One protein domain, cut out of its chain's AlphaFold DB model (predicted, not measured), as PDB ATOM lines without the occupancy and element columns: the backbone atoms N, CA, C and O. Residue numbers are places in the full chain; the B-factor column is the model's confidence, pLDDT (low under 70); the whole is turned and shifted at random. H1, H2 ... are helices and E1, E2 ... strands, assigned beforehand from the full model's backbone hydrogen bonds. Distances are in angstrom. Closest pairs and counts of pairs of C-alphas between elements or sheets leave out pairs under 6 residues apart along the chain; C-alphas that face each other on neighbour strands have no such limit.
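Overview. This is residues 21 to 106 of the 106 residues of an uncharacterized protein of Ajellomyces capsulatus (strain NAm1 / WU24) (UniProt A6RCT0). An elongated model has a four-stranded antiparallel sheet at one end, a slab with no helix on either face, and beyond it two helices, H1 and H2, that touch. From H2 a long link leads away to the short helix H3; residues 90 to 102 stick out from the body, and 99 to 102 of them belong to H3. The printed part has 86 residues with four named strands and three named helices, in the order E1 E2 H1 E3 E4 H2 H3, and its class is mixed, helices and strands. The sheet's order is E1 - E2 - E3 - E4. The whole is loose, with a radius of gyration of the C-alphas of 16.6 A, and spans 51 by 28 by 21 A.

Arrangement. E1, residues 21 to 25, and E2, residues 28 to 33, form an antiparallel hairpin at 167 degrees, with N 23 and O 30 within hydrogen-bond range at 2.9 A. E3, residues 63 to 68, is the antiparallel neighbour of E2, with N 65 and O 31 at 2.8 A. E3 and E4, residues 73 to 78, form the second hairpin, at 172 degrees, with N 66 and O 75 at 2.9 A. E1 and E4 are the edge strands. H1, residues 40 to 50, touches H2, residues 79 to 84, where the closest C-alphas, of Leu 50 and Asp 84, are 5.9 A apart. They run the same way at a shallow tilt of 34 degrees, only just short of steep. H1 and H2 are not on the sheet, and neither is H3, residues 99 to 104. H3 is apart from H1 and H2. In H1, H2 and H3 every O i to N i+4 pair is within hydrogen-bond range.

Along the chain. E1 begins with C-alpha 21 at (10.433, -14.419, -36.976) and is 13.8 A long from first to last C-alpha. E2 measures 16.6 A, E3 16.7 A and E4 17.0 A. H1 runs 15.0 A from C-alpha 40 at (29.846, 2.984, -38.733). H2 measures 8.6 A. H3 measures 9.0 A and ends with C-alpha 104 at (40.262, 6.933, -52.303).

Size, cuts and confidence. The two C-alphas farthest apart, those of Pro 70 and Glu 101, are 51.4 A apart. The printed part has no cut and ends at Arg 106, the chain's last residue. The links H1 to E3, 12 residues, and H2 to H3, 14 residues, are long. The mean pLDDT of the printed part is 86.8, and residues 90 to 106 are under 70.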
ATOM      1  N   ASN A  21      11.650 -13.806 -36.472       93.44
ATOM      2  CA  ASN A  21      10.433 -14.419 -36.976       93.44
ATOM      3  C   ASN A  21      10.745 -15.876 -37.287       93.44
ATOM      4  O   ASN A  21      11.688 -16.147 -38.034       93.44
ATOM      5  N   SER A  22       9.959 -16.810 -36.752       96.25
ATOM      6  CA  SER A  22      10.163 -18.231 -37.025       96.25
ATOM      7  C   SER A  22       8.879 -18.959 -37.394       96.25
ATOM      8  O   SER A  22       7.792 -18.625 -36.924       96.25
ATOM      9  N   ILE A  23       9.025 -19.964 -38.253       97.75
ATOM     10  CA  ILE A  23       7.985 -20.935 -38.587       97.75
ATOM     11  C   ILE A  23       8.553 -22.341 -38.409       97.75
ATOM     12  O   ILE A  23       9.725 -22.577 -38.697       97.75
ATOM     13  N   THR A  24       7.715 -23.284 -37.986       97.94
ATOM     14  CA  THR A  24       8.103 -24.696 -37.877       97.94
ATOM     15  C   THR A  24       7.182 -25.561 -38.720       97.94
ATOM     16  O   THR A  24       5.956 -25.488 -38.595       97.94
ATOM     17  N   ARG A  25       7.767 -26.396 -39.585       97.25
ATOM     18  CA  ARG A  25       7.056 -27.368 -40.427       97.25
ATOM     19  C   ARG A  25       7.863 -28.657 -40.525       97.25
ATOM     20  O   ARG A  25       9.045 -28.614 -40.831       97.25
ATOM     21  N   TYR A  26       7.215 -29.794 -40.268       97.06
ATOM     22  CA  TYR A  26       7.808 -31.132 -40.423       97.06
ATOM     23  C   TYR A  26       9.183 -31.303 -39.746       97.06
ATOM     24  O   TYR A  26      10.105 -31.854 -40.331       97.06
ATOM     25  N   GLY A  27       9.341 -30.782 -38.523       96.50
ATOM     26  CA  GLY A  27      10.604 -30.855 -37.774       96.50
ATOM     27  C   GLY A  27      11.669 -29.830 -38.186       96.50
ATOM     28  O   GLY A  27      12.690 -29.727 -37.511       96.50
ATOM     29  N   PHE A  28      11.433 -29.036 -39.232       98.06
ATOM     30  CA  PHE A  28      12.297 -27.924 -39.620       98.06
ATOM     31  C   PHE A  28      11.785 -26.613 -39.031       98.06
ATOM     32  O   PHE A  28      10.662 -26.192 -39.325       98.06
ATOM     33  N   LYS A  29      12.621 -25.952 -38.232       98.25
ATOM     34  CA  LYS A  29      12.421 -24.572 -37.790       98.25
ATOM     35  C   LYS A  29      13.194 -23.645 -38.720       98.25
ATOM     36  O   LYS A  29      14.411 -23.759 -38.848       98.25
ATOM     37  N   ILE A  30      12.480 -22.731 -39.362       98.25
ATOM     38  CA  ILE A  30      13.051 -21.684 -40.207       98.25
ATOM     39  C   ILE A  30      12.947 -20.381 -39.425       98.25
ATOM     40  O   ILE A  30      11.839 -19.980 -39.072       98.25
ATOM     41  N   THR A  31      14.077 -19.729 -39.158       97.81
ATOM     42  CA  THR A  31      14.137 -18.448 -38.440       97.81
ATOM     43  C   THR A  31      14.761 -17.389 -39.335       97.81
ATOM     44  O   THR A  31      15.760 -17.646 -40.003       97.81
ATOM     45  N   THR A  32      14.186 -16.192 -39.339       97.06
ATOM     46  CA  THR A  32      14.728 -15.031 -40.050       97.06
ATOM     47  C   THR A  32      14.805 -13.829 -39.125       97.06
ATOM     48  O   THR A  32      13.836 -13.548 -38.416       97.06
ATOM     49  N   GLN A  33      15.901 -13.082 -39.216       94.75
ATOM     50  CA  GLN A  33      16.055 -11.775 -38.589       94.75
ATOM     51  C   GLN A  33      16.209 -10.707 -39.666       94.75
ATOM     52  O   GLN A  33      16.991 -10.855 -40.609       94.75
ATOM     53  N   LYS A  34      15.442  -9.627 -39.511       93.56
ATOM     54  CA  LYS A  34      15.489  -8.451 -40.379       93.56
ATOM     55  C   LYS A  34      15.669  -7.209 -39.518       93.56
ATOM     56  O   LYS A  34      14.753  -6.811 -38.799       93.56
ATOM     57  N   LEU A  35      16.844  -6.614 -39.612       92.25
ATOM     58  CA  LEU A  35      17.257  -5.390 -38.946       92.25
ATOM     59  C   LEU A  35      17.797  -4.391 -39.989       92.25
ATOM     60  O   LEU A  35      18.002  -4.757 -41.153       92.25
ATOM     61  N   PRO A  36      17.945  -3.106 -39.623       93.38
ATOM     62  CA  PRO A  36      18.552  -2.103 -40.496       93.38
ATOM     63  C   PRO A  36      20.003  -2.437 -40.880       93.38
ATOM     64  O   PRO A  36      20.620  -3.340 -40.321       93.38
ATOM     65  N   ILE A  37      20.559  -1.671 -41.826       93.19
ATOM     66  CA  ILE A  37      21.993  -1.732 -42.148       93.19
ATOM     67  C   ILE A  37      22.847  -1.381 -40.920       93.19
ATOM     68  O   ILE A  37      22.409  -0.629 -40.042       93.19
ATOM     69  N   LEU A  38      24.069  -1.913 -40.864       91.75
ATOM     70  CA  LEU A  38      25.000  -1.623 -39.773       91.75
ATOM     71  C   LEU A  38      25.354  -0.130 -39.702       91.75
ATOM     72  O   LEU A  38      25.361   0.588 -40.701       91.75
ATOM     73  N   LYS A  39      25.692   0.328 -38.492       90.31
ATOM     74  CA  LYS A  39      26.273   1.658 -38.255       90.31
ATOM     75  C   LYS A  39      27.790   1.631 -38.467       90.31
ATOM     76  O   LYS A  39      28.387   0.560 -38.492       90.31
ATOM     77  N   ALA A  40      28.406   2.815 -38.520       88.56
ATOM     78  CA  ALA A  40      29.846   2.984 -38.733       88.56
ATOM     79  C   ALA A  40      30.716   2.089 -37.825       88.56
ATOM     80  O   ALA A  40      31.509   1.316 -38.338       88.56
ATOM     81  N   GLY A  41      30.489   2.083 -36.503       92.00
ATOM     82  CA  GLY A  41      31.285   1.261 -35.574       92.00
ATOM     83  C   GLY A  41      31.306  -0.241 -35.920       92.00
ATOM     84  O   GLY A  41      32.376  -0.785 -36.187       92.00
ATOM     85  N   PRO A  42      30.147  -0.926 -35.994       91.38
ATOM     86  CA  PRO A  42      30.094  -2.323 -36.434       91.38
ATOM     87  C   PRO A  42      30.636  -2.573 -37.854       91.38
ATOM     88  O   PRO A  42      31.152  -3.658 -38.125       91.38
ATOM     89  N   ILE A  43      30.537  -1.593 -38.763       91.44
ATOM     90  CA  ILE A  43      31.147  -1.669 -40.101       91.44
ATOM     91  C   ILE A  43      32.676  -1.683 -40.000       91.44
ATOM     92  O   ILE A  43      33.314  -2.494 -40.671       91.44
ATOM     93  N   ASP A  44      33.267  -0.838 -39.157       91.62
ATOM     94  CA  ASP A  44      34.719  -0.770 -38.959       91.62
ATOM     95  C   ASP A  44      35.253  -2.070 -38.335       91.62
ATOM     96  O   ASP A  44      36.270  -2.622 -38.772       91.62
ATOM     97  N   GLU A  45      34.519  -2.631 -37.371       93.62
ATOM     98  CA  GLU A  45      34.829  -3.942 -36.794       93.62
ATOM     99  C   GLU A  45      34.755  -5.063 -37.836       93.62
ATOM    100  O   GLU A  45      35.650  -5.910 -37.911       93.62
ATOM    101  N   MET A  46      33.694  -5.081 -38.649       93.44
ATOM    102  CA  MET A  46      33.530  -6.055 -39.728       93.44
ATOM    103  C   MET A  46      34.641  -5.910 -40.774       93.44
ATOM    104  O   MET A  46      35.194  -6.919 -41.202       93.44
ATOM    105  N   THR A  47      35.019  -4.680 -41.128       92.56
ATOM    106  CA  THR A  47      36.124  -4.382 -42.053       92.56
ATOM    107  C   THR A  47      37.437  -4.951 -41.531       92.56
ATOM    108  O   THR A  47      38.148  -5.648 -42.253       92.56
ATOM    109  N   THR A  48      37.725  -4.715 -40.250       94.50
ATOM    110  CA  THR A  48      38.933  -5.221 -39.587       94.50
ATOM    111  C   THR A  48      38.978  -6.748 -39.606       94.50
ATOM    112  O   THR A  48      40.012  -7.334 -39.914       94.50
ATOM    113  N   LYS A  49      37.851  -7.407 -39.315       95.19
ATOM    114  CA  LYS A  49      37.747  -8.873 -39.295       95.19
ATOM    115  C   LYS A  49      37.836  -9.496 -40.690       95.19
ATOM    116  O   LYS A  49      38.458 -10.541 -40.845       95.19
ATOM    117  N   LEU A  50      37.216  -8.878 -41.695       92.25
ATOM    118  CA  LEU A  50      37.179  -9.408 -43.059       92.25
ATOM    119  C   LEU A  50      38.456  -9.106 -43.850       92.25
ATOM    120  O   LEU A  50      38.769  -9.856 -44.773       92.25
ATOM    121  N   GLY A  51      39.174  -8.029 -43.520       90.62
ATOM    122  CA  GLY A  51      40.312  -7.528 -44.299       90.62
ATOM    123  C   GLY A  51      39.907  -6.807 -45.592       90.62
ATOM    124  O   GLY A  51      40.764  -6.451 -46.394       90.62
ATOM    125  N   ILE A  52      38.606  -6.590 -45.798       87.88
ATOM    126  CA  ILE A  52      38.022  -5.860 -46.924       87.88
ATOM    127  C   ILE A  52      36.896  -4.965 -46.412       87.88
ATOM    128  O   ILE A  52      36.231  -5.292 -45.429       87.88
ATOM    129  N   ALA A  53      36.652  -3.848 -47.095       87.94
ATOM    130  CA  ALA A  53      35.507  -3.001 -46.789       87.94
ATOM    131  C   ALA A  53      34.204  -3.705 -47.219       87.94
ATOM    132  O   ALA A  53      34.089  -4.091 -48.388       87.94
ATOM    133  N   PRO A  54      33.211  -3.869 -46.324       90.31
ATOM    134  CA  PRO A  54      31.912  -4.398 -46.704       90.31
ATOM    135  C   PRO A  54      31.150  -3.393 -47.597       90.31
ATOM    136  O   PRO A  54      31.479  -2.199 -47.618       90.31
ATOM    137  N   PRO A  55      30.114  -3.851 -48.326       89.19
ATOM    138  CA  PRO A  55      29.224  -2.979 -49.096       89.19
ATOM    139  C   PRO A  55      28.629  -1.841 -48.255       89.19
ATOM    140  O   PRO A  55      28.415  -1.998 -47.057       89.19
ATOM    141  N   GLU A  56      28.297  -0.715 -48.895       84.25
ATOM    142  CA  GLU A  56      27.688   0.453 -48.231       84.25
ATOM    143  C   GLU A  56      26.409   0.086 -47.462       84.25
ATOM    144  O   GLU A  56      26.234   0.452 -46.303       84.25
ATOM    145  N   MET A  57      25.536  -0.703 -48.090       91.06
ATOM    146  CA  MET A  57      24.303  -1.196 -47.482       91.06
ATOM    147  C   MET A  57      24.492  -2.616 -46.939       91.06
ATOM    148  O   MET A  57      23.946  -3.580 -47.479       91.06
ATOM    149  N   ILE A  58      25.286  -2.759 -45.876       93.31
ATOM    150  CA  ILE A  58      25.543  -4.059 -45.246       93.31
ATOM    151  C   ILE A  58      24.528  -4.377 -44.140       93.31
ATOM    152  O   ILE A  58      24.477  -3.739 -43.090       93.31
ATOM    153  N   PHE A  59      23.731  -5.422 -44.356       95.56
ATOM    154  CA  PHE A  59      22.779  -5.953 -43.378       95.56
ATOM    155  C   PHE A  59      23.442  -6.989 -42.461       95.56
ATOM    156  O   PHE A  59      23.095  -8.168 -42.485       95.56
ATOM    157  N   GLY A  60      24.442  -6.556 -41.693       93.94
ATOM    158  CA  GLY A  60      25.289  -7.454 -40.901       93.94
ATOM    159  C   GLY A  60      24.545  -8.269 -39.843       93.94
ATOM    160  O   GLY A  60      24.913  -9.414 -39.602       93.94
ATOM    161  N   ASP A  61      23.463  -7.722 -39.287       94.62
ATOM    162  CA  ASP A  61      22.653  -8.415 -38.280       94.62
ATOM    163  C   ASP A  61      21.534  -9.274 -38.896       94.62
ATOM    164  O   ASP A  61      20.801  -9.960 -38.178       94.62
ATOM    165  N   ASN A  62      21.361  -9.268 -40.221       95.38
ATOM    166  CA  ASN A  62      20.353 -10.108 -40.861       95.38
ATOM    167  C   ASN A  62      20.849 -11.544 -40.976       95.38
ATOM    168  O   ASN A  62      21.994 -11.806 -41.346       95.38
ATOM    169  N   HIS A  63      19.942 -12.484 -40.739       96.69
ATOM    170  CA  HIS A  63      20.226 -13.886 -40.981       96.69
ATOM    171  C   HIS A  63      18.970 -14.664 -41.370       96.69
ATOM    172  O   HIS A  63      17.841 -14.279 -41.046       96.69
ATOM    173  N   ALA A  64      19.185 -15.797 -42.028       97.69
ATOM    174  CA  ALA A  64      18.202 -16.859 -42.179       97.69
ATOM    175  C   ALA A  64      18.822 -18.169 -41.685       97.69
ATOM    176  O   ALA A  64      19.963 -18.481 -42.021       97.69
ATOM    177  N   THR A  65      18.096 -18.935 -40.878       98.00
ATOM    178  CA  THR A  65      18.546 -20.244 -40.397       98.00
ATOM    179  C   THR A  65      17.485 -21.303 -40.629       98.00
ATOM    180  O   THR A  65      16.288 -21.028 -40.562       98.00
ATOM    181  N   ILE A  66      17.947 -22.517 -40.905       98.19
ATOM    182  CA  ILE A  66      17.134 -23.722 -41.030       98.19
ATOM    183  C   ILE A  66      17.705 -24.728 -40.042       98.19
ATOM    184  O   ILE A  66      18.884 -25.062 -40.115       98.19
ATOM    185  N   GLU A  67      16.884 -25.206 -39.121       98.38
ATOM    186  CA  GLU A  67      17.271 -26.183 -38.109       98.38
ATOM    187  C   GLU A  67      16.337 -27.389 -38.189       98.38
ATOM    188  O   GLU A  67      15.123 -27.243 -38.036       98.38
ATOM    189  N   HIS A  68      16.888 -28.581 -38.417       98.31
ATOM    190  CA  HIS A  68      16.140 -29.827 -38.286       98.31
ATOM    191  C   HIS A  68      16.183 -30.276 -36.822       98.31
ATOM    192  O   HIS A  68      17.084 -31.016 -36.411       98.31
ATOM    193  N   GLN A  69      15.198 -29.818 -36.045       97.31
ATOM    194  CA  GLN A  69      15.151 -29.947 -34.584       97.31
ATOM    195  C   GLN A  69      15.351 -31.390 -34.080       97.31
ATOM    196  O   GLN A  69      16.085 -31.559 -33.110       97.31
ATOM    197  N   PRO A  70      14.792 -32.443 -34.721       97.69
ATOM    198  CA  PRO A  70      15.013 -33.820 -34.273       97.69
ATOM    199  C   PRO A  70      16.474 -34.280 -34.353       97.69
ATOM    200  O   PRO A  70      16.917 -35.059 -33.518       97.69
ATOM    201  N   SER A  71      17.219 -33.825 -35.365       97.88
ATOM    202  CA  SER A  71      18.628 -34.214 -35.556       97.88
ATOM    203  C   SER A  71      19.631 -33.224 -34.962       97.88
ATOM    204  O   SER A  71      20.810 -33.542 -34.865       97.88
ATOM    205  N   GLY A  72      19.195 -31.998 -34.667       96.25
ATOM    206  CA  GLY A  72      20.064 -30.888 -34.276       96.25
ATOM    207  C   GLY A  72      20.901 -30.279 -35.411       96.25
ATOM    208  O   GLY A  72      21.567 -29.270 -35.188       96.25
ATOM    209  N   TRP A  73      20.881 -30.836 -36.630       96.12
ATOM    210  CA  TRP A  73      21.558 -30.221 -37.774       96.12
ATOM    211  C   TRP A  73      20.966 -28.844 -38.093       96.12
ATOM    212  O   TRP A  73      19.744 -28.658 -38.106       96.12
ATOM    213  N   LYS A  74      21.847 -27.886 -38.395       97.62
ATOM    214  CA  LYS A  74      21.498 -26.495 -38.669       97.62
ATOM    215  C   LYS A  74      22.310 -25.942 -39.833       97.62
ATOM    216  O   LYS A  74      23.499 -26.223 -39.965       97.62
ATOM    217  N   LEU A  75      21.666 -25.094 -40.623       97.62
ATOM    218  CA  LEU A  75      22.266 -24.280 -41.671       97.62
ATOM    219  C   LEU A  75      21.928 -22.807 -41.425       97.62
ATOM    220  O   LEU A  75      20.808 -22.484 -41.027       97.62
ATOM    221  N   GLY A  76      22.889 -21.916 -41.655       97.56
ATOM    222  CA  GLY A  76      22.730 -20.477 -41.474       97.56
ATOM    223  C   GLY A  76      23.274 -19.692 -42.659       97.56
ATOM    224  O   GLY A  76      24.254 -20.091 -43.280       97.56
ATOM    225  N   PHE A  77      22.631 -18.567 -42.940       98.06
ATOM    226  CA  PHE A  77      23.018 -17.611 -43.967       98.06
ATOM    227  C   PHE A  77      23.096 -16.232 -43.319       98.06
ATOM    228  O   PHE A  77      22.099 -15.764 -42.764       98.06
ATOM    229  N   ASN A  78      24.264 -15.598 -43.373       97.12
ATOM    230  CA  ASN A  78      24.503 -14.250 -42.862       97.12
ATOM    231  C   ASN A  78      25.537 -13.527 -43.737       97.12
ATOM    232  O   ASN A  78      26.230 -14.148 -44.547       97.12
ATOM    233  N   ALA A  79      25.614 -12.206 -43.586       96.25
ATOM    234  CA  ALA A  79      26.451 -11.381 -44.447       96.25
ATOM    235  C   ALA A  79      27.954 -11.540 -44.169       96.25
ATOM    236  O   ALA A  79      28.744 -11.495 -45.108       96.25
ATOM    237  N   PHE A  80      28.349 -11.752 -42.910       95.81
ATOM    238  CA  PHE A  80      29.757 -11.902 -42.541       95.81
ATOM    239  C   PHE A  80      30.370 -13.139 -43.202       95.81
ATOM    240  O   PHE A  80      31.340 -13.014 -43.943       95.81
ATOM    241  N   ASP A  81      29.760 -14.309 -43.006       96.31
ATOM    242  CA  ASP A  81      30.258 -15.570 -43.560       96.31
ATOM    243  C   ASP A  81      30.253 -15.550 -45.092       96.31
ATOM    244  O   ASP A  81      31.136 -16.124 -45.722       96.31
ATOM    245  N   ALA A  82      29.278 -14.872 -45.708       94.88
ATOM    246  CA  ALA A  82      29.248 -14.696 -47.156       94.88
ATOM    247  C   ALA A  82      30.432 -13.851 -47.652       94.88
ATOM    248  O   ALA A  82      31.098 -14.235 -48.614       94.88
ATOM    249  N   LEU A  83      30.712 -12.724 -46.991       93.81
ATOM    250  CA  LEU A  83      31.824 -11.841 -47.344       93.81
ATOM    251  C   LEU A  83      33.187 -12.456 -47.023       93.81
ATOM    252  O   LEU A  83      34.153 -12.187 -47.727       93.81
ATOM    253  N   ASP A  84      33.291 -13.308 -46.007       94.12
ATOM    254  CA  ASP A  84      34.554 -13.972 -45.681       94.12
ATOM    255  C   ASP A  84      35.001 -14.957 -46.774       94.12
ATOM    256  O   ASP A  84      36.193 -15.219 -46.941       94.12
ATOM    257  N   ARG A  85      34.048 -15.461 -47.568       92.44
ATOM    258  CA  ARG A  85      34.286 -16.383 -48.688       92.44
ATOM    259  C   ARG A  85      34.616 -15.693 -50.009       92.44
ATOM    260  O   ARG A  85      34.942 -16.398 -50.964       92.44
ATOM    261  N   VAL A  86      34.498 -14.368 -50.103       89.00
ATOM    262  CA  VAL A  86      34.834 -13.655 -51.344       89.00
ATOM    263  C   VAL A  86      36.346 -13.574 -51.531       89.00
ATOM    264  O   VAL A  86      37.114 -13.649 -50.573       89.00
ATOM    265  N   ASP A  87      36.781 -13.401 -52.777       83.94
ATOM    266  CA  ASP A  87      38.187 -13.150 -53.070       83.94
ATOM    267  C   ASP A  87      38.612 -11.767 -52.549       83.94
ATOM    268  O   ASP A  87      38.081 -10.730 -52.949       83.94
ATOM    269  N   LYS A  88      39.601 -11.770 -51.654       82.25
ATOM    270  CA  LYS A  88      40.168 -10.577 -51.007       82.25
ATOM    271  C   LYS A  88      41.458 -10.102 -51.678       82.25
ATOM    272  O   LYS A  88      41.958  -9.029 -51.355       82.25
ATOM    273  N   THR A  89      42.006 -10.897 -52.598       76.06
ATOM    274  CA  THR A  89      43.278 -10.635 -53.293       76.06
ATOM    275  C   THR A  89      43.091  -9.777 -54.543       76.06
ATOM    276  O   THR A  89      44.013  -9.083 -54.969       76.06
ATOM    277  N   GLY A  90      41.880  -9.778 -55.111       64.69
ATOM    278  CA  GLY A  90      41.554  -9.021 -56.317       64.69
ATOM    279  C   GLY A  90      41.910  -9.730 -57.626       64.69
ATOM    280  O   GLY A  90      41.808  -9.102 -58.683       64.69
ATOM    281  N   GLU A  91      42.302 -11.005 -57.576       61.00
ATOM    282  CA  GLU A  91      42.666 -11.822 -58.744       61.00
ATOM    283  C   GLU A  91      41.445 -12.222 -59.584       61.00
ATOM    284  O   GLU A  91      41.518 -12.275 -60.812       61.00
ATOM    285  N   THR A  92      40.303 -12.437 -58.932       61.22
ATOM    286  CA  THR A  92      39.033 -12.852 -59.556       61.22
ATOM    287  C   THR A  92      37.908 -11.834 -59.367       61.22
ATOM    288  O   THR A  92      36.773 -12.059 -59.793       61.22
ATOM    289  N   MET A  93      38.213 -10.687 -58.756       57.12
ATOM    290  CA  MET A  93      37.236  -9.630 -58.519       57.12
ATOM    291  C   MET A  93      36.698  -9.076 -59.836       57.12
ATOM    292  O   MET A  93      37.450  -8.663 -60.724       57.12
ATOM    293  N   LEU A  94      35.372  -9.005 -59.929       56.00
ATOM    294  CA  LEU A  94      34.663  -8.325 -61.004       56.00
ATOM    295  C   LEU A  94      34.969  -6.824 -60.875       56.00
ATOM    296  O   LEU A  94      34.316  -6.095 -60.132       56.00
ATOM    297  N   LYS A  95      36.049  -6.378 -61.528       52.53
ATOM    298  CA  LYS A  95      36.496  -4.982 -61.506       52.53
ATOM    299  C   LYS A  95      35.429  -4.111 -62.156       52.53
ATOM    300  O   LYS A  95      35.314  -4.056 -63.377       52.53
ATOM    301  N   VAL A  96      34.672  -3.400 -61.331       57.06
ATOM    302  CA  VAL A  96      33.885  -2.258 -61.789       57.06
ATOM    303  C   VAL A  96      34.876  -1.119 -62.012       57.06
ATOM    304  O   VAL A  96      35.697  -0.848 -61.139       57.06
ATOM    305  N   ALA A  97      34.836  -0.471 -63.177       53.59
ATOM    306  CA  ALA A  97      35.865   0.471 -63.634       53.59
ATOM    307  C   ALA A  97      36.154   1.661 -62.689       53.59
ATOM    308  O   ALA A  97      37.138   2.355 -62.904       53.59
ATOM    309  N   TYR A  98      35.326   1.875 -61.661       52.16
ATOM    310  CA  TYR A  98      35.370   3.013 -60.737       52.16
ATOM    311  C   TYR A  98      35.681   2.635 -59.272       52.16
ATOM    312  O   TYR A  98      35.494   3.429 -58.351       52.16
ATOM    313  N   SER A  99      36.090   1.386 -59.013       58.94
ATOM    314  CA  SER A  99      36.271   0.895 -57.639       58.94
ATOM    315  C   SER A  99      37.442   1.555 -56.902       58.94
ATOM    316  O   SER A  99      37.441   1.587 -55.673       58.94
ATOM    317  N   LYS A 100      38.453   2.062 -57.625       59.19
ATOM    318  CA  LYS A 100      39.627   2.715 -57.022       59.19
ATOM    319  C   LYS A 100      39.284   4.101 -56.487       59.19
ATOM    320  O   LYS A 100      39.716   4.459 -55.397       59.19
ATOM    321  N   GLU A 101      38.484   4.849 -57.227       62.28
ATOM    322  CA  GLU A 101      38.070   6.210 -56.913       62.28
ATOM    323  C   GLU A 101      37.203   6.235 -55.646       62.28
ATOM    324  O   GLU A 101      37.402   7.083 -54.781       62.28
ATOM    325  N   TRP A 102      36.311   5.252 -55.470       60.06
ATOM    326  CA  TRP A 102      35.488   5.117 -54.257       60.06
ATOM    327  C   TRP A 102      36.272   4.698 -53.012       60.06
ATOM    328  O   TRP A 102      35.874   5.032 -51.899       60.06
ATOM    329  N   GLN A 103      37.375   3.966 -53.177       60.53
ATOM    330  CA  GLN A 103      38.262   3.641 -52.058       60.53
ATOM    331  C   GLN A 103      39.121   4.838 -51.637       60.53
ATOM    332  O   GLN A 103      39.442   4.956 -50.461       60.53
ATOM    333  N   GLN A 104      39.477   5.722 -52.574       58.91
ATOM    334  CA  GLN A 104      40.262   6.933 -52.303       58.91
ATOM    335  C   GLN A 104      39.434   8.085 -51.725       58.91
ATOM    336  O   GLN A 104      39.997   8.969 -51.087       58.91
ATOM    337  N   SER A 105      38.118   8.100 -51.959       52.25
ATOM    338  CA  SER A 105      37.212   9.126 -51.429       52.25
ATOM    339  C   SER A 105      36.646   8.802 -50.041       52.25
ATOM    340  O   SER A 105      35.740   9.507 -49.595       52.25
ATOM    341  N   ARG A 106      37.097   7.712 -49.410       56.19
ATOM    342  CA  ARG A 106      36.752   7.366 -48.026       56.19
ATOM    343  C   ARG A 106      37.743   7.964 -47.041       56.19
ATOM    344  O   ARG A 106      38.947   8.001 -47.368       56.19
TER     345      ARG A 106